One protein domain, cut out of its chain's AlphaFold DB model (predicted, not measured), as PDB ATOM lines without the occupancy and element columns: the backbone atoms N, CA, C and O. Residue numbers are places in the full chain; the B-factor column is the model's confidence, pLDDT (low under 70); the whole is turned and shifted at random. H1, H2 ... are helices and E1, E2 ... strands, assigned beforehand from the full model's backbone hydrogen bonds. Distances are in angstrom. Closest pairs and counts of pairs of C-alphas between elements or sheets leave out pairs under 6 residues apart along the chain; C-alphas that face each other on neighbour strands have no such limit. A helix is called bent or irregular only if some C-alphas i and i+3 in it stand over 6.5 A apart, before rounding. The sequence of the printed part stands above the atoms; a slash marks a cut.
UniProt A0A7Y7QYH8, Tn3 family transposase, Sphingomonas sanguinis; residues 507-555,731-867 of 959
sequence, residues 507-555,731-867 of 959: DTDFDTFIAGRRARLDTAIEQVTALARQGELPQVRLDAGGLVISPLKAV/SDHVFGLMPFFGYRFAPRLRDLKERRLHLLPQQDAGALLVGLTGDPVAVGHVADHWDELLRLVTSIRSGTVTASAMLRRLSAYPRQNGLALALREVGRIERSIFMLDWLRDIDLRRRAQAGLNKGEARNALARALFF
ATOM      1  N   ASP A 507      25.711 -53.451  42.101       86.56
ATOM      2  CA  ASP A 507      26.947 -53.760  42.810       86.56
ATOM      3  C   ASP A 507      27.588 -52.458  43.317       86.56
ATOM      4  O   ASP A 507      27.615 -51.447  42.609       86.56
ATOM      5  N   THR A 508      28.052 -52.473  44.564       89.69
ATOM      6  CA  THR A 508      28.739 -51.342  45.190       89.69
ATOM      7  C   THR A 508      30.242 -51.360  44.941       89.69
ATOM      8  O   THR A 508      30.894 -50.353  45.205       89.69
ATOM      9  N   ASP A 509      30.800 -52.461  44.434       91.88
ATOM     10  CA  ASP A 509      32.167 -52.488  43.925       91.88
ATOM     11  C   ASP A 509      32.286 -51.721  42.595       91.88
ATOM     12  O   ASP A 509      31.454 -51.854  41.693       91.88
ATOM     13  N   PHE A 510      33.331 -50.899  42.477       95.00
ATOM     14  CA  PHE A 510      33.527 -50.024  41.322       95.00
ATOM     15  C   PHE A 510      33.908 -50.809  40.064       95.00
ATOM     16  O   PHE A 510      33.307 -50.605  39.005       95.00
ATOM     17  N   ASP A 511      34.883 -51.712  40.175       95.56
ATOM     18  CA  ASP A 511      35.418 -52.438  39.025       95.56
ATOM     19  C   ASP A 511      34.378 -53.414  38.468       95.56
ATOM     20  O   ASP A 511      34.167 -53.471  37.254       95.56
ATOM     21  N   THR A 512      33.631 -54.093  39.341       94.00
ATOM     22  CA  THR A 512      32.514 -54.973  38.966       94.00
ATOM     23  C   THR A 512      31.371 -54.189  38.311       94.00
ATOM     24  O   THR A 512      30.862 -54.600  37.260       94.00
ATOM     25  N   PHE A 513      31.003 -53.016  38.847       94.12
ATOM     26  CA  PHE A 513      30.015 -52.132  38.218       94.12
ATOM     27  C   PHE A 513      30.449 -51.707  36.804       94.12
ATOM     28  O   PHE A 513      29.678 -51.843  35.847       94.12
ATOM     29  N   ILE A 514      31.688 -51.229  36.658       95.75
ATOM     30  CA  ILE A 514      32.255 -50.746  35.393       95.75
ATOM     31  C   ILE A 514      32.428 -51.876  34.369       95.75
ATOM     32  O   ILE A 514      32.071 -51.688  33.201       95.75
ATOM     33  N   ALA A 515      32.892 -53.057  34.780       95.19
ATOM     34  CA  ALA A 515      33.012 -54.231  33.917       95.19
ATOM     35  C   ALA A 515      31.645 -54.664  33.358       95.19
ATOM     36  O   ALA A 515      31.504 -54.861  32.148       95.19
ATOM     37  N   GLY A 516      30.609 -54.703  34.205       94.75
ATOM     38  CA  GLY A 516      29.239 -54.983  33.769       94.75
ATOM     39  C   GLY A 516      28.698 -53.953  32.767       94.75
ATOM     40  O   GLY A 516      27.955 -54.309  31.850       94.75
ATOM     41  N   ARG A 517      29.097 -52.677  32.885       95.56
ATOM     42  CA  ARG A 517      28.716 -51.626  31.922       95.56
ATOM     43  C   ARG A 517      29.490 -51.664  30.612       95.56
ATOM     44  O   ARG A 517      28.879 -51.393  29.580       95.56
ATOM     45  N   ARG A 518      30.771 -52.043  30.635       95.88
ATOM     46  CA  ARG A 518      31.559 -52.326  29.425       95.88
ATOM     47  C   ARG A 518      30.860 -53.404  28.593       95.88
ATOM     48  O   ARG A 518      30.349 -53.089  27.522       95.88
ATOM     49  N   ALA A 519      30.679 -54.596  29.167       95.44
ATOM     50  CA  ALA A 519      30.036 -55.725  28.493       95.44
ATOM     51  C   ALA A 519      28.624 -55.389  27.971       95.44
ATOM     52  O   ALA A 519      28.274 -55.744  26.846       95.44
ATOM     53  N   ARG A 520      27.814 -54.645  28.745       94.75
ATOM     54  CA  ARG A 520      26.479 -54.211  28.296       94.75
ATOM     55  C   ARG A 520      26.532 -53.254  27.100       94.75
ATOM     56  O   ARG A 520      25.655 -53.347  26.241       94.75
ATOM     57  N   LEU A 521      27.511 -52.349  27.040       95.06
ATOM     58  CA  LEU A 521      27.720 -51.472  25.884       95.06
ATOM     59  C   LEU A 521      28.209 -52.258  24.666       95.06
ATOM     60  O   LEU A 521      27.634 -52.078  23.597       95.06
ATOM     61  N   ASP A 522      29.185 -53.155  24.832       94.38
ATOM     62  CA  ASP A 522      29.735 -53.970  23.740       94.38
ATOM     63  C   ASP A 522      28.620 -54.803  23.074       94.38
ATOM     64  O   ASP A 522      28.332 -54.633  21.889       94.38
ATOM     65  N   THR A 523      27.859 -55.575  23.864       94.81
ATOM     66  CA  THR A 523      26.690 -56.338  23.382       94.81
ATOM     67  C   THR A 523      25.624 -55.450  22.722       94.81
ATOM     68  O   THR A 523      24.937 -55.874  21.787       94.81
ATOM     69  N   ALA A 524      25.435 -54.213  23.192       93.69
ATOM     70  CA  ALA A 524      24.461 -53.295  22.608       93.69
ATOM     71  C   ALA A 524      24.933 -52.703  21.267       93.69
ATOM     72  O   ALA A 524      24.118 -52.572  20.351       93.69
ATOM     73  N   ILE A 525      26.230 -52.401  21.136       94.12
ATOM     74  CA  ILE A 525      26.886 -51.950  19.901       94.12
ATOM     75  C   ILE A 525      26.838 -53.054  18.843       94.12
ATOM     76  O   ILE A 525      26.399 -52.800  17.720       94.12
ATOM     77  N   GLU A 526      27.212 -54.282  19.206       93.38
ATOM     78  CA  GLU A 526      27.169 -55.458  18.329       93.38
ATOM     79  C   GLU A 526      25.759 -55.706  17.787       93.38
ATOM     80  O   GLU A 526      25.561 -55.774  16.573       93.38
ATOM     81  N   GLN A 527      24.756 -55.774  18.671       92.88
ATOM     82  CA  GLN A 527      23.376 -56.089  18.290       92.88
ATOM     83  C   GLN A 527      22.735 -54.984  17.432       92.88
ATOM     84  O   GLN A 527      22.018 -55.296  16.483       92.88
ATOM     85  N   VAL A 528      23.021 -53.700  17.693       92.81
ATOM     86  CA  VAL A 528      22.586 -52.601  16.805       92.81
ATOM     87  C   VAL A 528      23.310 -52.660  15.455       92.81
ATOM     88  O   VAL A 528      22.680 -52.460  14.420       92.81
ATOM     89  N   THR A 529      24.610 -52.969  15.444       91.00
ATOM     90  CA  THR A 529      25.428 -53.026  14.220       91.00
ATOM     91  C   THR A 529      25.043 -54.199  13.315       91.00
ATOM     92  O   THR A 529      25.017 -54.035  12.095       91.00
ATOM     93  N   ALA A 530      24.713 -55.363  13.882       91.38
ATOM     94  CA  ALA A 530      24.226 -56.520  13.134       91.38
ATOM     95  C   ALA A 530      22.888 -56.204  12.441       91.38
ATOM     96  O   ALA A 530      22.822 -56.211  11.210       91.38
ATOM     97  N   LEU A 531      21.879 -55.783  13.216       91.19
ATOM     98  CA  LEU A 531      20.558 -55.411  12.696       91.19
ATOM     99  C   LEU A 531      20.630 -54.267  11.669       91.19
ATOM    100  O   LEU A 531      19.862 -54.254  10.708       91.19
ATOM    101  N   ALA A 532      21.554 -53.311  11.836       89.12
ATOM    102  CA  ALA A 532      21.769 -52.234  10.868       89.12
ATOM    103  C   ALA A 532      22.306 -52.763   9.530       89.12
ATOM    104  O   ALA A 532      21.796 -52.387   8.477       89.12
ATOM    105  N   ARG A 533      23.297 -53.668   9.561       87.94
ATOM    106  CA  ARG A 533      23.867 -54.308   8.360       87.94
ATOM    107  C   ARG A 533      22.866 -55.214   7.639       87.94
ATOM    108  O   ARG A 533      22.939 -55.330   6.423       87.94
ATOM    109  N   GLN A 534      21.946 -55.833   8.378       88.94
ATOM    110  CA  GLN A 534      20.878 -56.684   7.839       88.94
ATOM    111  C   GLN A 534      19.668 -55.882   7.321       88.94
ATOM    112  O   GLN A 534      18.830 -56.427   6.611       88.94
ATOM    113  N   GLY A 535      19.553 -54.592   7.665       84.88
ATOM    114  CA  GLY A 535      18.364 -53.779   7.381       84.88
ATOM    115  C   GLY A 535      17.158 -54.092   8.282       84.88
ATOM    116  O   GLY A 535      16.072 -53.561   8.066       84.88
ATOM    117  N   GLU A 536      17.346 -54.924   9.310       89.44
ATOM    118  CA  GLU A 536      16.299 -55.423  10.211       89.44
ATOM    119  C   GLU A 536      15.970 -54.463  11.370       89.44
ATOM    120  O   GLU A 536      15.024 -54.701  12.120       89.44
ATOM    121  N   LEU A 537      16.706 -53.351  11.519       88.12
ATOM    122  CA  LEU A 537      16.431 -52.328  12.534       88.12
ATOM    123  C   LEU A 537      14.990 -51.769  12.408       88.12
ATOM    124  O   LEU A 537      14.670 -51.037  11.463       88.12
ATOM    125  N   PRO A 538      14.085 -52.043  13.369       85.38
ATOM    126  CA  PRO A 538      12.660 -51.848  13.139       85.38
ATOM    127  C   PRO A 538      12.294 -50.360  13.139       85.38
ATOM    128  O   PRO A 538      12.326 -49.687  14.174       85.38
ATOM    129  N   GLN A 539      11.901 -49.842  11.971       85.50
ATOM    130  CA  GLN A 539      11.573 -48.425  11.742       85.50
ATOM    131  C   GLN A 539      12.748 -47.457  12.006       85.50
ATOM    132  O   GLN A 539      12.527 -46.285  12.324       85.50
ATOM    133  N   VAL A 540      13.990 -47.932  11.869       88.50
ATOM    134  CA  VAL A 540      15.216 -47.136  12.024       88.50
ATOM    135  C   VAL A 540      16.154 -47.414  10.849       88.50
ATOM    136  O   VAL A 540      16.472 -48.563  10.572       88.50
ATOM    137  N   ARG A 541      16.637 -46.358  10.190       86.50
ATOM    138  CA  ARG A 541      17.724 -46.428   9.205       86.50
ATOM    139  C   ARG A 541      18.981 -45.805   9.810       86.50
ATOM    140  O   ARG A 541      18.917 -44.704  10.359       86.50
ATOM    141  N   LEU A 542      20.096 -46.523   9.717       86.06
ATOM    142  CA  LEU A 542      21.409 -46.118  10.213       86.06
ATOM    143  C   LEU A 542      22.455 -46.472   9.150       86.06
ATOM    144  O   LEU A 542      22.828 -47.632   9.005       86.06
ATOM    145  N   ASP A 543      22.905 -45.469   8.403       80.12
ATOM    146  CA  ASP A 543      23.921 -45.603   7.357       80.12
ATOM    147  C   ASP A 543      24.797 -44.339   7.277       80.12
ATOM    148  O   ASP A 543      24.736 -43.474   8.152       80.12
ATOM    149  N   ALA A 544      25.630 -44.220   6.239       68.69
ATOM    150  CA  ALA A 544      26.518 -43.074   6.035       68.69
ATOM    151  C   ALA A 544      25.778 -41.723   5.878       68.69
ATOM    152  O   ALA A 544      26.377 -40.673   6.100       68.69
ATOM    153  N   GLY A 545      24.480 -41.730   5.545       65.31
ATOM    154  CA  GLY A 545      23.605 -40.553   5.568       65.31
ATOM    155  C   GLY A 545      23.077 -40.184   6.964       65.31
ATOM    156  O   GLY A 545      22.340 -39.207   7.100       65.31
ATOM    157  N   GLY A 546      23.441 -40.944   7.999       76.44
ATOM    158  CA  GLY A 546      23.103 -40.705   9.397       76.44
ATOM    159  C   GLY A 546      21.892 -41.492   9.909       76.44
ATOM    160  O   GLY A 546      21.392 -42.426   9.284       76.44
ATOM    161  N   LEU A 547      21.433 -41.106  11.103       85.62
ATOM    162  CA  LEU A 547      20.343 -41.761  11.826       85.62
ATOM    163  C   LEU A 547      18.972 -41.163  11.466       85.62
ATOM    164  O   LEU A 547      18.708 -39.988  11.735       85.62
ATOM    165  N   VAL A 548      18.063 -42.005  10.969       85.50
ATOM    166  CA  VAL A 548      16.646 -41.681  10.744       85.50
ATOM    167  C   VAL A 548      15.763 -42.658  11.520       85.50
ATOM    168  O   VAL A 548      15.924 -43.870  11.415       85.50
ATOM    169  N   ILE A 549      14.799 -42.134  12.283       85.31
ATOM    170  CA  ILE A 549      13.807 -42.924  13.029       85.31
ATOM    171  C   ILE A 549      12.420 -42.537  12.516       85.31
ATOM    172  O   ILE A 549      12.035 -41.369  12.607       85.31
ATOM    173  N   SER A 550      11.673 -43.501  11.981       84.06
ATOM    174  CA  SER A 550      10.324 -43.256  11.461       84.06
ATOM    175  C   SER A 550       9.299 -43.112  12.599       84.06
ATOM    176  O   SER A 550       9.456 -43.737  13.653       84.06
ATOM    177  N   PRO A 551       8.224 -42.318  12.424       79.56
ATOM    178  CA  PRO A 551       7.151 -42.227  13.411       79.56
ATOM    179  C   PRO A 551       6.435 -43.569  13.614       79.56
ATOM    180  O   PRO A 551       6.071 -44.241  12.647       79.56
ATOM    181  N   LEU A 552       6.161 -43.920  14.875       79.62
ATOM    182  CA  LEU A 552       5.310 -45.062  15.210       79.62
ATOM    183  C   LEU A 552       3.892 -44.841  14.663       79.62
ATOM    184  O   LEU A 552       3.271 -43.812  14.938       79.62
ATOM    185  N   LYS A 553       3.346 -45.839  13.961       70.06
ATOM    186  CA  LYS A 553       1.903 -45.916  13.687       70.06
ATOM    187  C   LYS A 553       1.144 -46.200  14.991       70.06
ATOM    188  O   LYS A 553       1.661 -46.894  15.869       70.06
ATOM    189  N   ALA A 554      -0.081 -45.685  15.110       64.81
ATOM    190  CA  ALA A 554      -0.959 -46.017  16.230       64.81
ATOM    191  C   ALA A 554      -1.285 -47.521  16.227       64.81
ATOM    192  O   ALA A 554      -1.535 -48.096  15.170       64.81
ATOM    193  N   VAL A 555      -1.255 -48.148  17.407       63.94
ATOM    194  CA  VAL A 555      -1.543 -49.588  17.575       63.94
ATOM    195  C   VAL A 555      -3.034 -49.837  17.831       63.94
ATOM    196  O   VAL A 555      -3.541 -50.897  17.487       63.94
ATOM    197  N   SER A 731      18.027 -36.001  32.001       88.06
ATOM    198  CA  SER A 731      19.372 -35.422  32.106       88.06
ATOM    199  C   SER A 731      20.370 -36.524  32.453       88.06
ATOM    200  O   SER A 731      19.965 -37.535  33.029       88.06
ATOM    201  N   ASP A 732      21.655 -36.323  32.152       90.44
ATOM    202  CA  ASP A 732      22.705 -37.300  32.472       90.44
ATOM    203  C   ASP A 732      22.689 -37.650  33.978       90.44
ATOM    204  O   ASP A 732      22.619 -38.820  34.322       90.44
ATOM    205  N   HIS A 733      22.583 -36.675  34.892       91.69
ATOM    206  CA  HIS A 733      22.497 -36.964  36.336       91.69
ATOM    207  C   HIS A 733      21.287 -37.836  36.744       91.69
ATOM    208  O   HIS A 733      21.367 -38.559  37.734       91.69
ATOM    209  N   VAL A 734      20.164 -37.783  36.012       90.75
ATOM    210  CA  VAL A 734      19.003 -38.661  36.272       90.75
ATOM    211  C   VAL A 734      19.266 -40.062  35.731       90.75
ATOM    212  O   VAL A 734      19.034 -41.026  36.454       90.75
ATOM    213  N   PHE A 735      19.814 -40.182  34.514       92.75
ATOM    214  CA  PHE A 735      20.293 -41.466  33.986       92.75
ATOM    215  C   PHE A 735      21.302 -42.126  34.934       92.75
ATOM    216  O   PHE A 735      21.208 -43.323  35.166       92.75
ATOM    217  N   GLY A 736      22.211 -41.347  35.527       93.25
ATOM    218  CA  GLY A 736      23.228 -41.854  36.445       93.25
ATOM    219  C   GLY A 736      22.662 -42.354  37.773       93.25
ATOM    220  O   GLY A 736      23.174 -43.325  38.307       93.25
ATOM    221  N   LEU A 737      21.596 -41.739  38.300       93.88
ATOM    222  CA  LEU A 737      20.982 -42.136  39.577       93.88
ATOM    223  C   LEU A 737      20.010 -43.324  39.470       93.88
ATOM    224  O   LEU A 737      19.845 -44.058  40.440       93.88
ATOM    225  N   MET A 738      19.342 -43.510  38.330       92.81
ATOM    226  CA  MET A 738      18.292 -44.529  38.159       92.81
ATOM    227  C   MET A 738      18.734 -45.981  38.455       92.81
ATOM    228  O   MET A 738      18.009 -46.657  39.193       92.81
ATOM    229  N   PRO A 739      19.914 -46.459  37.995       91.50
ATOM    230  CA  PRO A 739      20.389 -47.814  38.274       91.50
ATOM    231  C   PRO A 739      20.544 -48.092  39.766       91.50
ATOM    232  O   PRO A 739      20.086 -49.125  40.242       91.50
ATOM    233  N   PHE A 740      21.117 -47.149  40.526       90.69
ATOM    234  CA  PHE A 740      21.345 -47.303  41.967       90.69
ATOM    235  C   PHE A 740      20.059 -47.587  42.763       90.69
ATOM    236  O   PHE A 740      20.123 -48.159  43.852       90.69
ATOM    237  N   PHE A 741      18.897 -47.183  42.241       87.25
ATOM    238  CA  PHE A 741      17.594 -47.384  42.877       87.25
ATOM    239  C   PHE A 741      16.765 -48.524  42.267       87.25
ATOM    240  O   PHE A 741      15.735 -48.872  42.848       87.25
ATOM    241  N   GLY A 742      17.227 -49.112  41.155       86.69
ATOM    242  CA  GLY A 742      16.617 -50.263  40.482       86.69
ATOM    243  C   GLY A 742      15.624 -49.914  39.371       86.69
ATOM    244  O   GLY A 742      14.939 -50.803  38.878       86.69
ATOM    245  N   TYR A 743      15.523 -48.642  38.971       87.69
ATOM    246  CA  TYR A 743      14.513 -48.188  38.011       87.69
ATOM    247  C   TYR A 743      15.013 -48.246  36.563       87.69
ATOM    248  O   TYR A 743      16.045 -47.662  36.221       87.69
ATOM    249  N   ARG A 744      14.224 -48.851  35.669       88.00
ATOM    250  CA  ARG A 744      14.425 -48.774  34.217       88.00
ATOM    251  C   ARG A 744      13.909 -47.425  33.707       88.00
ATOM    252  O   ARG A 744      12.711 -47.150  33.737       88.00
ATOM    253  N   PHE A 745      14.805 -46.555  33.245       92.44
ATOM    254  CA  PHE A 745      14.448 -45.199  32.815       92.44
ATOM    255  C   PHE A 745      14.303 -45.103  31.291       92.44
ATOM    256  O   PHE A 745      15.273 -45.287  30.560       92.44
ATOM    257  N   ALA A 746      13.096 -44.780  30.821       91.00
ATOM    258  CA  ALA A 746      12.727 -44.780  29.405       91.00
ATOM    259  C   ALA A 746      12.183 -43.413  28.920       91.00
ATOM    260  O   ALA A 746      10.998 -43.279  28.590       91.00
ATOM    261  N   PRO A 747      13.015 -42.352  28.879       90.88
ATOM    262  CA  PRO A 747      12.586 -41.026  28.448       90.88
ATOM    263  C   PRO A 747      12.461 -40.909  26.922       90.88
ATOM    264  O   PRO A 747      13.361 -41.281  26.169       90.88
ATOM    265  N   ARG A 748      11.401 -40.250  26.439       86.56
ATOM    266  CA  ARG A 748      11.273 -39.866  25.024       86.56
ATOM    267  C   ARG A 748      12.204 -38.689  24.725       86.56
ATOM    268  O   ARG A 748      11.839 -37.516  24.868       86.56
ATOM    269  N   LEU A 749      13.433 -39.005  24.326       83.88
ATOM    270  CA  LEU A 749      14.442 -38.031  23.917       83.88
ATOM    271  C   LEU A 749      14.111 -37.453  22.532       83.88
ATOM    272  O   LEU A 749      14.132 -38.157  21.524       83.88
ATOM    273  N   ARG A 750      13.824 -36.149  22.479       75.81
ATOM    274  CA  ARG A 750      13.731 -35.391  21.226       75.81
ATOM    275  C   ARG A 750      15.129 -35.221  20.613       75.81
ATOM    276  O   ARG A 750      16.114 -35.122  21.349       75.81
ATOM    277  N   ASP A 751      15.171 -35.168  19.282       77.44
ATOM    278  CA  ASP A 751      16.360 -34.883  18.469       77.44
ATOM    279  C   ASP A 751      17.526 -35.859  18.747       77.44
ATOM    280  O   ASP A 751      18.679 -35.476  18.913       77.44
ATOM    281  N   LEU A 752      17.217 -37.166  18.810       82.06
ATOM    282  CA  LEU A 752      18.165 -38.233  19.178       82.06
ATOM    283  C   LEU A 752      19.444 -38.248  18.320       82.06
ATOM    284  O   LEU A 752      20.519 -38.518  18.841       82.06
ATOM    285  N   LYS A 753      19.333 -37.888  17.034       77.31
ATOM    286  CA  LYS A 753      20.447 -37.736  16.076       77.31
ATOM    287  C   LYS A 753      21.519 -36.709  16.498       77.31
ATOM    288  O   LYS A 753      22.627 -36.746  15.982       77.31
ATOM    289  N   GLU A 754      21.188 -35.784  17.402       80.81
ATOM    290  CA  GLU A 754      22.098 -34.759  17.940       80.81
ATOM    291  C   GLU A 754      22.725 -35.186  19.281       80.81
ATOM    292  O   GLU A 754      23.598 -34.503  19.818       80.81
ATOM    293  N   ARG A 755      22.297 -36.325  19.846       86.50
ATOM    294  CA  ARG A 755      22.854 -36.890  21.081       86.50
ATOM    295  C   ARG A 755      24.081 -37.735  20.761       86.50
ATOM    296  O   ARG A 755      24.080 -38.496  19.801       86.50
ATOM    297  N   ARG A 756      25.111 -37.623  21.602       91.00
ATOM    298  CA  ARG A 756      26.353 -38.388  21.462       91.00
ATOM    299  C   ARG A 756      26.364 -39.637  22.333       91.00
ATOM    300  O   ARG A 756      25.973 -39.568  23.501       91.00
ATOM    301  N   LEU A 757      26.822 -40.747  21.761       93.00
ATOM    302  CA  LEU A 757      27.216 -41.947  22.494       93.00
ATOM    303  C   LEU A 757      28.557 -41.682  23.189       93.00
ATOM    304  O   LEU A 757      29.477 -41.141  22.577       93.00
ATOM    305  N   HIS A 758      28.662 -42.062  24.457       94.88
ATOM    306  CA  HIS A 758      29.886 -41.980  25.247       94.88
ATOM    307  C   HIS A 758      30.289 -43.393  25.647       94.88
ATOM    308  O   HIS A 758      29.534 -44.079  26.338       94.88
ATOM    309  N   LEU A 759      31.464 -43.816  25.193       94.44
ATOM    310  CA  LEU A 759      32.002 -45.145  25.461       94.44
ATOM    311  C   LEU A 759      33.082 -45.080  26.540       94.44
ATOM    312  O   LEU A 759      33.699 -44.032  26.759       94.44
ATOM    313  N   LEU A 760      33.320 -46.202  27.213       93.62
ATOM    314  CA  LEU A 760      34.462 -46.346  28.104       93.62
ATOM    315  C   LEU A 760      35.760 -46.379  27.272       93.62
ATOM    316  O   LEU A 760      35.733 -46.756  26.096       93.62
ATOM    317  N   PRO A 761      36.916 -46.021  27.861       90.81
ATOM    318  CA  PRO A 761      38.203 -46.126  27.184       90.81
ATOM    319  C   PRO A 761      38.409 -47.505  26.539       90.81
ATOM    320  O   PRO A 761      38.057 -48.532  27.126       90.81
ATOM    321  N   GLN A 762      38.999 -47.511  25.341       87.75
ATOM    322  CA  GLN A 762      39.330 -48.706  24.546       87.75
ATOM    323  C   GLN A 762      38.129 -49.509  23.993       87.75
ATOM    324  O   GLN A 762      38.350 -50.565  23.413       87.75
ATOM    325  N   GLN A 763      36.878 -49.044  24.125       89.25
ATOM    326  CA  GLN A 763      35.754 -49.609  23.355       89.25
ATOM    327  C   GLN A 763      35.718 -49.029  21.931       89.25
ATOM    328  O   GLN A 763      35.917 -47.825  21.754       89.25
ATOM    329  N   ASP A 764      35.406 -49.861  20.934       87.38
ATOM    330  CA  ASP A 764      35.083 -49.415  19.572       87.38
ATOM    331  C   ASP A 764      33.563 -49.245  19.403       87.38
ATOM    332  O   ASP A 764      32.768 -50.012  19.941       87.38
ATOM    333  N   ALA A 765      33.154 -48.238  18.633       86.19
ATOM    334  CA  ALA A 765      31.770 -48.043  18.206       86.19
ATOM    335  C   ALA A 765      31.444 -48.800  16.905       86.19
ATOM    336  O   ALA A 765      30.276 -49.036  16.598       86.19
ATOM    337  N   GLY A 766      32.460 -49.122  16.104       86.00
ATOM    338  CA  GLY A 766      32.305 -49.598  14.739       86.00
ATOM    339  C   GLY A 766      31.883 -48.494  13.759       86.00
ATOM    340  O   GLY A 766      31.306 -47.459  14.112       86.00
ATOM    341  N   ALA A 767      32.150 -48.733  12.473       85.88
ATOM    342  CA  ALA A 767      32.019 -47.730  11.409       85.88
ATOM    343  C   ALA A 767      30.609 -47.121  11.229       85.88
ATOM    344  O   ALA A 767      30.496 -46.022  10.693       85.88
ATOM    345  N   LEU A 768      29.538 -47.791  11.678       85.31
ATOM    346  CA  LEU A 768      28.162 -47.272  11.585       85.31
ATOM    347  C   LEU A 768      27.776 -46.332  12.741       85.31
ATOM    348  O   LEU A 768      26.872 -45.515  12.579       85.31
ATOM    349  N   LEU A 769      28.440 -46.427  13.899       87.69
ATOM    350  CA  LEU A 769      28.110 -45.636  15.093       87.69
ATOM    351  C   LEU A 769      29.171 -44.577  15.428       87.69
ATOM    352  O   LEU A 769      28.864 -43.647  16.171       87.69
ATOM    353  N   VAL A 770      30.376 -44.647  14.848       86.94
ATOM    354  CA  VAL A 770      31.448 -43.652  15.061       86.94
ATOM    355  C   VAL A 770      31.009 -42.212  14.744       86.94
ATOM    356  O   VAL A 770      31.366 -41.285  15.461       86.94
ATOM    357  N   GLY A 771      30.134 -42.005  13.752       84.50
ATOM    358  CA  GLY A 771      29.559 -40.683  13.453       84.50
ATOM    359  C   GLY A 771      28.686 -40.099  14.578       84.50
ATOM    360  O   GLY A 771      28.455 -38.887  14.611       84.50
ATOM    361  N   LEU A 772      28.229 -40.940  15.514       86.81
ATOM    362  CA  LEU A 772      27.383 -40.601  16.662       86.81
ATOM    363  C   LEU A 772      28.143 -40.580  18.002       86.81
ATOM    364  O   LEU A 772      27.537 -40.231  19.016       86.81
ATOM    365  N   THR A 773      29.438 -40.910  18.059       90.44
ATOM    366  CA  THR A 773      30.204 -40.832  19.320       90.44
ATOM    367  C   THR A 773      30.542 -39.389  19.708       90.44
ATOM    368  O   THR A 773      30.442 -38.454  18.907       90.44
ATOM    369  N   GLY A 774      30.889 -39.191  20.978       89.50
ATOM    370  CA  GLY A 774      31.511 -37.981  21.516       89.50
ATOM    371  C   GLY A 774      32.648 -38.349  22.470       89.50
ATOM    372  O   GLY A 774      33.147 -39.472  22.421       89.50
ATOM    373  N   ASP A 775      33.035 -37.419  23.349       90.44
ATOM    374  CA  ASP A 775      34.142 -37.619  24.299       90.44
ATOM    375  C   ASP A 775      34.006 -38.945  25.082       90.44
ATOM    376  O   ASP A 775      32.898 -39.248  25.554       90.44
ATOM    377  N   PRO A 776      35.099 -39.711  25.273       92.25
ATOM    378  CA  PRO A 776      35.079 -40.928  26.078       92.25
ATOM    379  C   PRO A 776      34.775 -40.618  27.548       92.25
ATOM    380  O   PRO A 776      35.041 -39.522  28.051       92.25
ATOM    381  N   VAL A 777      34.224 -41.603  28.251       94.25
ATOM    382  CA  VAL A 777      33.861 -41.477  29.665       94.25
ATOM    383  C   VAL A 777      35.123 -41.398  30.528       94.25
ATOM    384  O   VAL A 777      36.016 -42.241  30.423       94.25
ATOM    385  N   ALA A 778      35.190 -40.408  31.423       94.06
ATOM    386  CA  ALA A 778      36.322 -40.205  32.331       94.06
ATOM    387  C   ALA A 778      36.288 -41.186  33.523       94.06
ATOM    388  O   ALA A 778      36.077 -40.783  34.664       94.06
ATOM    389  N   VAL A 779      36.476 -42.483  33.253       94.94
ATOM    390  CA  VAL A 779      36.306 -43.584  34.227       94.94
ATOM    391  C   VAL A 779      37.132 -43.389  35.507       94.94
ATOM    392  O   VAL A 779      36.589 -43.579  36.589       94.94
ATOM    393  N   GLY A 780      38.387 -42.926  35.417       94.69
ATOM    394  CA  GLY A 780      39.214 -42.641  36.603       94.69
ATOM    395  C   GLY A 780      38.589 -41.602  37.542       94.69
ATOM    396  O   GLY A 780      38.473 -41.844  38.735       94.69
ATOM    397  N   HIS A 781      38.036 -40.515  36.991       92.56
ATOM    398  CA  HIS A 781      37.333 -39.494  37.781       92.56
ATOM    399  C   HIS A 781      36.079 -40.059  38.477       92.56
ATOM    400  O   HIS A 781      35.692 -39.581  39.544       92.56
ATOM    401  N   VAL A 782      35.429 -41.076  37.895       95.12
ATOM    402  CA  VAL A 782      34.315 -41.789  38.547       95.12
ATOM    403  C   VAL A 782      34.823 -42.656  39.703       95.12
ATOM    404  O   VAL A 782      34.180 -42.659  40.750       95.12
ATOM    405  N   ALA A 783      35.971 -43.325  39.543       96.25
ATOM    406  CA  ALA A 783      36.620 -44.105  40.601       96.25
ATOM    407  C   ALA A 783      36.968 -43.221  41.810       96.25
ATOM    408  O   ALA A 783      36.546 -43.511  42.930       96.25
ATOM    409  N   ASP A 784      37.634 -42.086  41.557       94.06
ATOM    410  CA  ASP A 784      38.071 -41.109  42.568       94.06
ATOM    411  C   ASP A 784      36.923 -40.601  43.469       94.06
ATOM    412  O   ASP A 784      37.155 -40.188  44.603       94.06
ATOM    413  N   HIS A 785      35.680 -40.627  42.970       94.06
ATOM    414  CA  HIS A 785      34.484 -40.124  43.658       94.06
ATOM    415  C   HIS A 785      33.448 -41.227  43.955       94.06
ATOM    416  O   HIS A 785      32.311 -40.918  44.322       94.06
ATOM    417  N   TRP A 786      33.786 -42.512  43.797       95.06
ATOM    418  CA  TRP A 786      32.802 -43.600  43.880       95.06
ATOM    419  C   TRP A 786      32.173 -43.729  45.275       95.06
ATOM    420  O   TRP A 786      30.950 -43.783  45.401       95.06
ATOM    421  N   ASP A 787      32.977 -43.662  46.338       92.31
ATOM    422  CA  ASP A 787      32.473 -43.702  47.719       92.31
ATOM    423  C   ASP A 787      31.608 -42.472  48.070       92.31
ATOM    424  O   ASP A 787      30.651 -42.564  48.846       92.31
ATOM    425  N   GLU A 788      31.875 -41.318  47.448       91.62
ATOM    426  CA  GLU A 788      31.022 -40.132  47.574       91.62
ATOM    427  C   GLU A 788      29.686 -40.299  46.838       91.62
ATOM    428  O   GLU A 788      28.648 -39.888  47.366       91.62
ATOM    429  N   LEU A 789      29.682 -40.938  45.659       94.31
ATOM    430  CA  LEU A 789      28.460 -41.309  44.939       94.31
ATOM    431  C   LEU A 789      27.622 -42.289  45.767       94.31
ATOM    432  O   LEU A 789      26.432 -42.043  45.971       94.31
ATOM    433  N   LEU A 790      28.231 -43.343  46.316       94.38
ATOM    434  CA  LEU A 790      27.545 -44.295  47.194       94.38
ATOM    435  C   LEU A 790      26.960 -43.603  48.436       94.38
ATOM    436  O   LEU A 790      25.805 -43.861  48.789       94.38
ATOM    437  N   ARG A 791      27.689 -42.670  49.067       93.25
ATOM    438  CA  ARG A 791      27.182 -41.879  50.204       93.25
ATOM    439  C   ARG A 791      26.036 -40.950  49.803       93.25
ATOM    440  O   ARG A 791      25.023 -40.910  50.506       93.25
ATOM    441  N   LEU A 792      26.149 -40.238  48.679       92.50
ATOM    442  CA  LEU A 792      25.098 -39.381  48.112       92.50
ATOM    443  C   LEU A 792      23.806 -40.176  47.882       92.50
ATOM    444  O   LEU A 792      22.743 -39.812  48.385       92.50
ATOM    445  N   VAL A 793      23.913 -41.283  47.153       91.31
ATOM    446  CA  VAL A 793      22.795 -42.156  46.788       91.31
ATOM    447  C   VAL A 793      22.174 -42.802  48.028       91.31
ATOM    448  O   VAL A 793      20.949 -42.810  48.162       91.31
ATOM    449  N   THR A 794      22.984 -43.284  48.975       86.00
ATOM    450  CA  THR A 794      22.478 -43.869  50.229       86.00
ATOM    451  C   THR A 794      21.722 -42.827  51.057       86.00
ATOM    452  O   THR A 794      20.649 -43.134  51.564       86.00
ATOM    453  N   SER A 795      22.208 -41.578  51.111       82.94
ATOM    454  CA  SER A 795      21.528 -40.451  51.786       82.94
ATOM    455  C   SER A 795      20.188 -40.080  51.139       82.94
ATOM    456  O   SER A 795      19.264 -39.615  51.811       82.94
ATOM    457  N   ILE A 796      20.079 -40.285  49.825       81.81
ATOM    458  CA  ILE A 796      18.843 -40.114  49.059       81.81
ATOM    459  C   ILE A 796      17.866 -41.264  49.361       81.81
ATOM    460  O   ILE A 796      16.694 -41.012  49.646       81.81
ATOM    461  N   ARG A 797      18.342 -42.518  49.365       77.88
ATOM    462  CA  ARG A 797      17.542 -43.727  49.641       77.88
ATOM    463  C   ARG A 797      17.044 -43.804  51.088       77.88
ATOM    464  O   ARG A 797      15.936 -44.274  51.313       77.88
ATOM    465  N   SER A 798      17.825 -43.319  52.055       68.12
ATOM    466  CA  SER A 798      17.451 -43.243  53.476       68.12
ATOM    467  C   SER A 798      16.474 -42.107  53.806       68.12
ATOM    468  O   SER A 798      16.047 -41.991  54.954       68.12
ATOM    469  N   GLY A 799      16.156 -41.232  52.844       65.69
ATOM    470  CA  GLY A 799      15.344 -40.035  53.081       65.69
ATOM    471  C   GLY A 799      16.046 -38.952  53.912       65.69
ATOM    472  O   GLY A 799      15.383 -38.039  54.399       65.69
ATOM    473  N   THR A 800      17.374 -39.023  54.075       67.69
ATOM    474  CA  THR A 800      18.171 -37.977  54.747       67.69
ATOM    475  C   THR A 800      18.108 -36.657  53.970       67.69
ATOM    476  O   THR A 800      18.028 -35.584  54.569       67.69
ATOM    477  N   VAL A 801      18.055 -36.740  52.638       70.62
ATOM    478  CA  VAL A 801      17.780 -35.619  51.733       70.62
ATOM    479  C   VAL A 801      17.040 -36.113  50.490       70.62
ATOM    480  O   VAL A 801      17.194 -37.266  50.096       70.62
ATOM    481  N   THR A 802      16.230 -35.263  49.853       71.25
ATOM    482  CA  THR A 802      15.524 -35.654  48.626       71.25
ATOM    483  C   THR A 802      16.430 -35.609  47.393       71.25
ATOM    484  O   THR A 802      17.257 -34.700  47.249       71.25
ATOM    485  N   ALA A 803      16.243 -36.554  46.464       80.12
ATOM    486  CA  ALA A 803      16.984 -36.609  45.199       80.12
ATOM    487  C   ALA A 803      16.946 -35.270  44.446       80.12
ATOM    488  O   ALA A 803      17.966 -34.806  43.948       80.12
ATOM    489  N   SER A 804      15.798 -34.596  44.429       75.81
ATOM    490  CA  SER A 804      15.617 -33.295  43.791       75.81
ATOM    491  C   SER A 804      16.395 -32.154  44.439       75.81
ATOM    492  O   SER A 804      16.887 -31.270  43.735       75.81
ATOM    493  N   ALA A 805      16.527 -32.147  45.770       72.69
ATOM    494  CA  ALA A 805      17.307 -31.142  46.475       72.69
ATOM    495  C   ALA A 805      18.792 -31.289  46.126       72.69
ATOM    496  O   ALA A 805      19.462 -30.281  45.898       72.69
ATOM    497  N   MET A 806      19.269 -32.528  45.989       81.19
ATOM    498  CA  MET A 806      20.632 -32.816  45.546       81.19
ATOM    499  C   MET A 806      20.825 -32.547  44.054       81.19
ATOM    500  O   MET A 806      21.761 -31.845  43.694       81.19
ATOM    501  N   LEU A 807      19.917 -32.989  43.181       81.69
ATOM    502  CA  LEU A 807      19.992 -32.745  41.738       81.69
ATOM    503  C   LEU A 807      19.950 -31.251  41.393       81.69
ATOM    504  O   LEU A 807      20.717 -30.816  40.536       81.69
ATOM    505  N   ARG A 808      19.139 -30.442  42.091       74.38
ATOM    506  CA  ARG A 808      19.196 -28.976  41.968       74.38
ATOM    507  C   ARG A 808      20.588 -28.442  42.292       74.38
ATOM    508  O   ARG A 808      21.120 -27.682  41.490       74.38
ATOM    509  N   ARG A 809      21.183 -28.852  43.421       74.50
ATOM    510  CA  ARG A 809      22.545 -28.446  43.814       74.50
ATOM    511  C   ARG A 809      23.561 -28.858  42.760       74.50
ATOM    512  O   ARG A 809      24.213 -27.989  42.200       74.50
ATOM    513  N   LEU A 810      23.614 -30.147  42.425       76.81
ATOM    514  CA  LEU A 810      24.503 -30.740  41.416       76.81
ATOM    515  C   LEU A 810      24.387 -30.029  40.053       76.81
ATOM    516  O   LEU A 810      25.397 -29.796  39.402       76.81
ATOM    517  N   SER A 811      23.185 -29.584  39.662       67.75
ATOM    518  CA  SER A 811      22.958 -28.783  38.445       67.75
ATOM    519  C   SER A 811      23.325 -27.291  38.545       67.75
ATOM    520  O   SER A 811      23.404 -26.621  37.516       67.75
ATOM    521  N   ALA A 812      23.515 -26.761  39.757       61.47
ATOM    522  CA  ALA A 812      23.857 -25.364  40.032       61.47
ATOM    523  C   ALA A 812      25.362 -25.136  40.272       61.47
ATOM    524  O   ALA A 812      25.826 -23.999  40.151       61.47
ATOM    525  N   TYR A 813      26.133 -26.195  40.556       63.50
ATOM    526  CA  TYR A 813      27.595 -26.132  40.512       63.50
ATOM    527  C   TYR A 813      28.089 -25.772  39.096       63.50
ATOM    528  O   TYR A 813      27.524 -26.220  38.093       63.50
ATOM    529  N   PRO A 814      29.198 -25.020  38.981       50.91
ATOM    530  CA  PRO A 814      30.000 -24.955  37.767       50.91
ATOM    531  C   PRO A 814      30.470 -26.350  37.326       50.91
ATOM    532  O   PRO A 814      30.400 -27.322  38.077       50.91
ATOM    533  N   ARG A 815      31.088 -26.435  36.139       54.16
ATOM    534  CA  ARG A 815      31.763 -27.645  35.611       54.16
ATOM    535  C   ARG A 815      33.022 -28.067  36.416       54.16
ATOM    536  O   ARG A 815      33.963 -28.582  35.830       54.16
ATOM    537  N   GLN A 816      33.072 -27.768  37.713       54.09
ATOM    538  CA  GLN A 816      34.225 -27.905  38.611       54.09
ATOM    539  C   GLN A 816      33.908 -28.731  39.874       54.09
ATOM    540  O   GLN A 816      34.828 -29.056  40.614       54.09
ATOM    541  N   ASN A 817      32.644 -29.098  40.127       73.12
ATOM    542  CA  ASN A 817      32.304 -30.036  41.202       73.12
ATOM    543  C   ASN A 817      32.573 -31.478  40.743       73.12
ATOM    544  O   ASN A 817      31.945 -31.953  39.794       73.12
ATOM    545  N   GLY A 818      33.497 -32.161  41.423       79.75
ATOM    546  CA  GLY A 818      33.926 -33.514  41.075       79.75
ATOM    547  C   GLY A 818      32.807 -34.554  41.156       79.75
ATOM    548  O   GLY A 818      32.594 -35.286  40.193       79.75
ATOM    549  N   LEU A 819      32.013 -34.550  42.226       86.50
ATOM    550  CA  LEU A 819      30.887 -35.471  42.410       86.50
ATOM    551  C   LEU A 819      29.792 -35.308  41.336       86.50
ATOM    552  O   LEU A 819      29.244 -36.292  40.838       86.50
ATOM    553  N   ALA A 820      29.494 -34.069  40.932       85.75
ATOM    554  CA  ALA A 820      28.558 -33.780  39.844       85.75
ATOM    555  C   ALA A 820      29.088 -34.286  38.493       85.75
ATOM    556  O   ALA A 820      28.339 -34.885  37.721       85.75
ATOM    557  N   LEU A 821      30.385 -34.098  38.220       88.12
ATOM    558  CA  LEU A 821      31.037 -34.658  37.033       88.12
ATOM    559  C   LEU A 821      30.995 -36.193  37.043       88.12
ATOM    560  O   LEU A 821      30.569 -36.776  36.052       88.12
ATOM    561  N   ALA A 822      31.337 -36.842  38.158       92.38
ATOM    562  CA  ALA A 822      31.310 -38.298  38.288       92.38
ATOM    563  C   ALA A 822      29.902 -38.872  38.036       92.38
ATOM    564  O   ALA A 822      29.735 -39.772  37.212       92.38
ATOM    565  N   LEU A 823      28.862 -38.285  38.645       93.44
ATOM    566  CA  LEU A 823      27.474 -38.695  38.406       93.44
ATOM    567  C   LEU A 823      27.027 -38.459  36.950       93.44
ATOM    568  O   LEU A 823      26.264 -39.253  36.396       93.44
ATOM    569  N   ARG A 824      27.498 -37.379  36.311       92.44
ATOM    570  CA  ARG A 824      27.251 -37.114  34.885       92.44
ATOM    571  C   ARG A 824      27.915 -38.164  33.995       92.44
ATOM    572  O   ARG A 824      27.299 -38.587  33.024       92.44
ATOM    573  N   GLU A 825      29.132 -38.595  34.314       94.94
ATOM    574  CA  GLU A 825      29.849 -39.626  33.559       94.94
ATOM    575  C   GLU A 825      29.179 -41.007  33.673       94.94
ATOM    576  O   GLU A 825      28.959 -41.649  32.645       94.94
ATOM    577  N   VAL A 826      28.715 -41.414  34.863       95.75
ATOM    578  CA  VAL A 826      27.842 -42.603  35.008       95.75
ATOM    579  C   VAL A 826      26.566 -42.435  34.171       95.75
ATOM    580  O   VAL A 826      26.172 -43.323  33.417       95.75
ATOM    581  N   GLY A 827      25.953 -41.250  34.212       94.38
ATOM    582  CA  GLY A 827      24.783 -40.917  33.400       94.38
ATOM    583  C   GLY A 827      24.993 -40.959  31.886       94.38
ATOM    584  O   GLY A 827      24.061 -41.268  31.144       94.38
ATOM    585  N   ARG A 828      26.209 -40.672  31.416       95.12
ATOM    586  CA  ARG A 828      26.605 -40.755  30.005       95.12
ATOM    587  C   ARG A 828      26.724 -42.206  29.532       95.12
ATOM    588  O   ARG A 828      26.298 -42.479  28.410       95.12
ATOM    589  N   ILE A 829      27.216 -43.119  30.378       95.81
ATOM    590  CA  ILE A 829      27.195 -44.572  30.127       95.81
ATOM    591  C   ILE A 829      25.743 -45.040  29.967       95.81
ATOM    592  O   ILE A 829      25.358 -45.530  28.906       95.81
ATOM    593  N   GLU A 830      24.911 -44.818  30.988       95.56
ATOM    594  CA  GLU A 830      23.534 -45.332  31.035       95.56
ATOM    595  C   GLU A 830      22.655 -44.749  29.918       95.56
ATOM    596  O   GLU A 830      21.887 -45.468  29.276       95.56
ATOM    597  N   ARG A 831      22.823 -43.459  29.590       95.19
ATOM    598  CA  ARG A 831      22.164 -42.853  28.425       95.19
ATOM    599  C   ARG A 831      22.611 -43.487  27.105       95.19
ATOM    600  O   ARG A 831      21.796 -43.578  26.191       95.19
ATOM    601  N   SER A 832      23.872 -43.896  26.977       95.44
ATOM    602  CA  SER A 832      24.392 -44.503  25.742       95.44
ATOM    603  C   SER A 832      23.873 -45.931  25.556       95.44
ATOM    604  O   SER A 832      23.449 -46.274  24.454       95.44
ATOM    605  N   ILE A 833      23.779 -46.711  26.641       95.12
ATOM    606  CA  ILE A 833      23.091 -48.014  26.658       95.12
ATOM    607  C   ILE A 833      21.621 -47.831  26.252       95.12
ATOM    608  O   ILE A 833      21.167 -48.451  25.291       95.12
ATOM    609  N   PHE A 834      20.901 -46.908  26.905       94.94
ATOM    610  CA  PHE A 834      19.506 -46.600  26.570       94.94
ATOM    611  C   PHE A 834      19.327 -46.161  25.109       94.94
ATOM    612  O   PHE A 834      18.357 -46.557  24.470       94.94
ATOM    613  N   MET A 835      20.247 -45.363  24.556       93.81
ATOM    614  CA  MET A 835      20.191 -44.951  23.150       93.81
ATOM    615  C   MET A 835      20.278 -46.154  22.203       93.81
ATOM    616  O   MET A 835      19.489 -46.223  21.265       93.81
ATOM    617  N   LEU A 836      21.175 -47.111  22.455       93.81
ATOM    618  CA  LEU A 836      21.313 -48.323  21.639       93.81
ATOM    619  C   LEU A 836      20.095 -49.253  21.784       93.81
ATOM    620  O   LEU A 836      19.554 -49.724  20.780       93.81
ATOM    621  N   ASP A 837      19.597 -49.447  23.010       92.94
ATOM    622  CA  ASP A 837      18.346 -50.174  23.263       92.94
ATOM    623  C   ASP A 837      17.139 -49.508  22.574       92.94
ATOM    624  O   ASP A 837      16.296 -50.196  22.004       92.94
ATOM    625  N   TRP A 838      17.073 -48.175  22.530       91.50
ATOM    626  CA  TRP A 838      16.009 -47.430  21.849       91.50
ATOM    627  C   TRP A 838      16.043 -47.576  20.320       91.50
ATOM    628  O   TRP A 838      14.988 -47.551  19.686       91.50
ATOM    629  N   LEU A 839      17.221 -47.744  19.705       90.94
ATOM    630  CA  LEU A 839      17.323 -47.996  18.261       90.94
ATOM    631  C   LEU A 839      16.773 -49.379  17.893       90.94
ATOM    632  O   LEU A 839      15.980 -49.491  16.958       90.94
ATOM    633  N   ARG A 840      17.142 -50.420  18.645       91.06
ATOM    634  CA  ARG A 840      16.767 -51.813  18.343       91.06
ATOM    635  C   ARG A 840      15.358 -52.197  18.810       91.06
ATOM    636  O   ARG A 840      14.629 -52.836  18.060       91.06
ATOM    637  N   ASP A 841      14.940 -51.782  20.006       90.00
ATOM    638  CA  ASP A 841      13.677 -52.207  20.620       90.00
ATOM    639  C   ASP A 841      12.522 -51.276  20.190       90.00
ATOM    640  O   ASP A 841      12.406 -50.123  20.619       90.00
ATOM    641  N   ILE A 842      11.653 -51.777  19.304       88.62
ATOM    642  CA  ILE A 842      10.424 -51.078  18.894       88.62
ATOM    643  C   ILE A 842       9.337 -51.125  19.977       88.62
ATOM    644  O   ILE A 842       8.506 -50.217  20.047       88.62
ATOM    645  N   ASP A 843       9.348 -52.124  20.857       86.81
ATOM    646  CA  ASP A 843       8.345 -52.282  21.905       86.81
ATOM    647  C   ASP A 843       8.656 -51.422  23.132       86.81
ATOM    648  O   ASP A 843       7.731 -50.868  23.718       86.81
ATOM    649  N   LEU A 844       9.929 -51.155  23.441       88.50
ATOM    650  CA  LEU A 844      10.347 -50.043  24.308       88.50
ATOM    651  C   LEU A 844       9.814 -48.707  23.779       88.50
ATOM    652  O   LEU A 844       9.199 -47.944  24.527       88.50
ATOM    653  N   ARG A 845       9.982 -48.438  22.477       88.88
ATOM    654  CA  ARG A 845       9.457 -47.218  21.840       88.88
ATOM    655  C   ARG A 845       7.928 -47.135  21.933       88.88
ATOM    656  O   ARG A 845       7.400 -46.070  22.263       88.88
ATOM    657  N   ARG A 846       7.212 -48.243  21.703       84.56
ATOM    658  CA  ARG A 846       5.746 -48.340  21.848       84.56
ATOM    659  C   ARG A 846       5.292 -48.153  23.298       84.56
ATOM    660  O   ARG A 846       4.412 -47.325  23.528       84.56
ATOM    661  N   ARG A 847       5.898 -48.850  24.269       84.69
ATOM    662  CA  ARG A 847       5.602 -48.721  25.711       84.69
ATOM    663  C   ARG A 847       5.810 -47.286  26.192       84.69
ATOM    664  O   ARG A 847       4.902 -46.712  26.790       84.69
ATOM    665  N   ALA A 848       6.935 -46.663  25.836       85.38
ATOM    666  CA  ALA A 848       7.225 -45.277  26.199       85.38
ATOM    667  C   ALA A 848       6.252 -44.270  25.565       85.38
ATOM    668  O   ALA A 848       5.800 -43.341  26.239       85.38
ATOM    669  N   GLN A 849       5.872 -44.457  24.296       82.94
ATOM    670  CA  GLN A 849       4.859 -43.614  23.661       82.94
ATOM    671  C   GLN A 849       3.476 -43.800  24.307       82.94
ATOM    672  O   GLN A 849       2.795 -42.812  24.577       82.94
ATOM    673  N   ALA A 850       3.076 -45.039  24.605       75.38
ATOM    674  CA  ALA A 850       1.811 -45.337  25.270       75.38
ATOM    675  C   ALA A 850       1.750 -44.730  26.681       75.38
ATOM    676  O   ALA A 850       0.779 -44.047  27.000       75.38
ATOM    677  N   GLY A 851       2.797 -44.907  27.496       72.62
ATOM    678  CA  GLY A 851       2.899 -44.335  28.842       72.62
ATOM    679  C   GLY A 851       2.802 -42.806  28.851       72.62
ATOM    680  O   GLY A 851       2.068 -42.233  29.656       72.62
ATOM    681  N   LEU A 852       3.457 -42.132  27.902       79.38
ATOM    682  CA  LEU A 852       3.359 -40.676  27.762       79.38
ATOM    683  C   LEU A 852       1.962 -40.210  27.322       79.38
ATOM    684  O   LEU A 852       1.473 -39.206  27.843       79.38
ATOM    685  N   ASN A 853       1.284 -40.960  26.445       72.69
ATOM    686  CA  ASN A 853      -0.101 -40.669  26.061       72.69
ATOM    687  C   ASN A 853      -1.060 -40.744  27.270       72.69
ATOM    688  O   ASN A 853      -1.974 -39.923  27.358       72.69
ATOM    689  N   LYS A 854      -0.836 -41.658  28.236       71.25
ATOM    690  CA  LYS A 854      -1.625 -41.711  29.491       71.25
ATOM    691  C   LYS A 854      -1.540 -40.388  30.257       71.25
ATOM    692  O   LYS A 854      -2.557 -39.867  30.715       71.25
ATOM    693  N   GLY A 855      -0.340 -39.807  30.332       66.62
ATOM    694  CA  GLY A 855      -0.110 -38.515  30.976       66.62
ATOM    695  C   GLY A 855      -0.782 -37.337  30.272       66.62
ATOM    696  O   GLY A 855      -1.312 -36.445  30.933       66.62
ATOM    697  N   GLU A 856      -0.814 -37.335  28.941       69.62
ATOM    698  CA  GLU A 856      -1.496 -36.293  28.167       69.62
ATOM    699  C   GLU A 856      -3.025 -36.368  28.317       69.62
ATOM    700  O   GLU A 856      -3.658 -35.347  28.603       69.62
ATOM    701  N   ALA A 857      -3.598 -37.577  28.256       68.44
ATOM    702  CA  ALA A 857      -5.022 -37.825  28.485       68.44
ATOM    703  C   ALA A 857      -5.461 -37.440  29.910       68.44
ATOM    704  O   ALA A 857      -6.424 -36.689  30.083       68.44
ATOM    705  N   ARG A 858      -4.712 -37.855  30.943       75.44
ATOM    706  CA  ARG A 858      -4.976 -37.465  32.340       75.44
ATOM    707  C   ARG A 858      -4.955 -35.948  32.519       75.44
ATOM    708  O   ARG A 858      -5.750 -35.391  33.276       75.44
ATOM    709  N   ASN A 859      -4.050 -35.258  31.826       71.56
ATOM    710  CA  ASN A 859      -3.962 -33.802  31.894       71.56
ATOM    711  C   ASN A 859      -5.109 -33.093  31.145       71.56
ATOM    712  O   ASN A 859      -5.337 -31.916  31.412       71.56
ATOM    713  N   ALA A 860      -5.859 -33.772  30.268       75.31
ATOM    714  CA  ALA A 860      -7.112 -33.245  29.724       75.31
ATOM    715  C   ALA A 860      -8.226 -33.240  30.787       75.31
ATOM    716  O   ALA A 860      -8.789 -32.178  31.048       75.31
ATOM    717  N   LEU A 861      -8.441 -34.364  31.483       77.69
ATOM    718  CA  LEU A 861      -9.368 -34.456  32.624       77.69
ATOM    719  C   LEU A 861      -9.022 -33.430  33.718       77.69
ATOM    720  O   LEU A 861      -9.890 -32.709  34.205       77.69
ATOM    721  N   ALA A 862      -7.737 -33.291  34.060       76.06
ATOM    722  CA  ALA A 862      -7.295 -32.311  35.052       76.06
ATOM    723  C   ALA A 862      -7.608 -30.853  34.643       76.06
ATOM    724  O   ALA A 862      -7.963 -30.048  35.501       76.06
ATOM    725  N   ARG A 863      -7.532 -30.508  33.345       76.44
ATOM    726  CA  ARG A 863      -7.953 -29.187  32.833       76.44
ATOM    727  C   ARG A 863      -9.472 -29.004  32.863       76.44
ATOM    728  O   ARG A 863      -9.922 -27.905  33.164       76.44
ATOM    729  N   ALA A 864     -10.244 -30.056  32.588       82.62
ATOM    730  CA  ALA A 864     -11.707 -30.020  32.654       82.62
ATOM    731  C   ALA A 864     -12.230 -29.791  34.086       82.62
ATOM    732  O   ALA A 864     -13.246 -29.127  34.265       82.62
ATOM    733  N   LEU A 865     -11.515 -30.285  35.104       83.69
ATOM    734  CA  LEU A 865     -11.823 -30.058  36.522       83.69
ATOM    735  C   LEU A 865     -11.353 -28.685  37.026       83.69
ATOM    736  O   LEU A 865     -12.072 -28.009  37.759       83.69
ATOM    737  N   PHE A 866     -10.154 -28.247  36.634       77.88
ATOM    738  CA  PHE A 866      -9.515 -27.028  37.146       77.88
ATOM    739  C   PHE A 866      -9.928 -25.757  36.369       77.88
ATOM    740  O   PHE A 866      -9.106 -24.883  36.098       77.88
ATOM    741  N   PHE A 867     -11.200 -25.653  35.974       74.06
ATOM    742  CA  PHE A 867     -11.697 -24.601  35.074       74.06
ATOM    743  C   PHE A 867     -11.909 -23.235  35.754       74.06
ATOM    744  O   PHE A 867     -11.857 -22.192  35.095       74.06
TER     745      PHE A 867
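This is residues 507 to 555 and 731 to 867 of the 959 residues of the protein "Tn3 family transposase" of Sphingomonas sanguinis (UniProt A0A7Y7QYH8). Two long helices, H1 and H6, stand side by side; near the beginning of H6 the helices H3, H4 and H5 gather, while the small strand hairpin E1 and E2 lies by its far end. H2 crosses H6 partway along it, and H7 leaves the last end of H6 as a long arm whose residues 853 to 865, with 866 and 867, stick out. The printed part has 186 residues with seven named helices and two named strands, in the order H1 E1 E2 H2 H3 H4 H5 H6 H7; the sheet E1 - E2 is antiparallel, and the class is mostly helix. The whole is compact, with a radius of gyration of the C-alphas of 18.4 A and spans of 57 by 45 by 29 A.

H1, residues 510 to 534, touches H6, residues 818 to 840, at a shallow tilt of 29 degrees, the same way; the closest C-alphas are those of Leu 521 and Ile 833, 5.8 A apart. E1, residues 540 to 543, and E2, residues 546 to 549, form a hairpin, with N 541 and O 548 within hydrogen-bond range at 2.9 A, and N 546 and O 543 at 2.8 A. The closest C-alphas of E1 and H6, Val 540 and Leu 839, are 6.6 A apart. H2, residues 732 to 741, touches the hub H6 about perpendicular, at 85 degrees, with C-alphas 736 and 827 closest at 3.5 A. H3, residues 779 to 784, touches H6 through residues 818 to 826 of H6 alone, Val 782 and Ala 822 having the closest C-alphas, 4.6 A apart. H4, residues 786 to 797, touches H6 with its residues 786 to 789 alone; the closest C-alphas, of Leu 789 and Leu 819, are 6.8 A apart. H5, residues 803 to 812, is close to H6 but not clearly touching, C-alphas 810 and 820 being closest at 5.3 A. H7, residues 842 to 865, is likewise close to H6 but not clearly touching, C-alphas 838 and 845 being closest at 6.6 A. Every O i to N i+4 pair is within hydrogen-bond range in H1, H3, H4, H5, H6 and H7, and 3 of 6 in H2.

H1 begins at C-alpha 510, (33.527, -50.024, 41.322), and is 36.4 A long. H2 is only just irregular, with C-alphas 736 and 739 6.9 A apart. H6 is 33.9 A long, and H7, 35.3 A long, ends at C-alpha 865, (-11.823, -30.058, 36.522).

The C-alphas farthest apart, of Gln 762 and Phe 867, are 57.4 A apart. Residues 556 to 730 are not printed, and C-alphas 555 and 731 are 29.1 A apart across this cut. The link from H2 to H3, residues 742 to 778, is long. Mean pLDDT of the printed part is 85.6; residues 544 to 545, 554 to 555, 798 to 800, 811 to 816 and 855 to 857 are under 70.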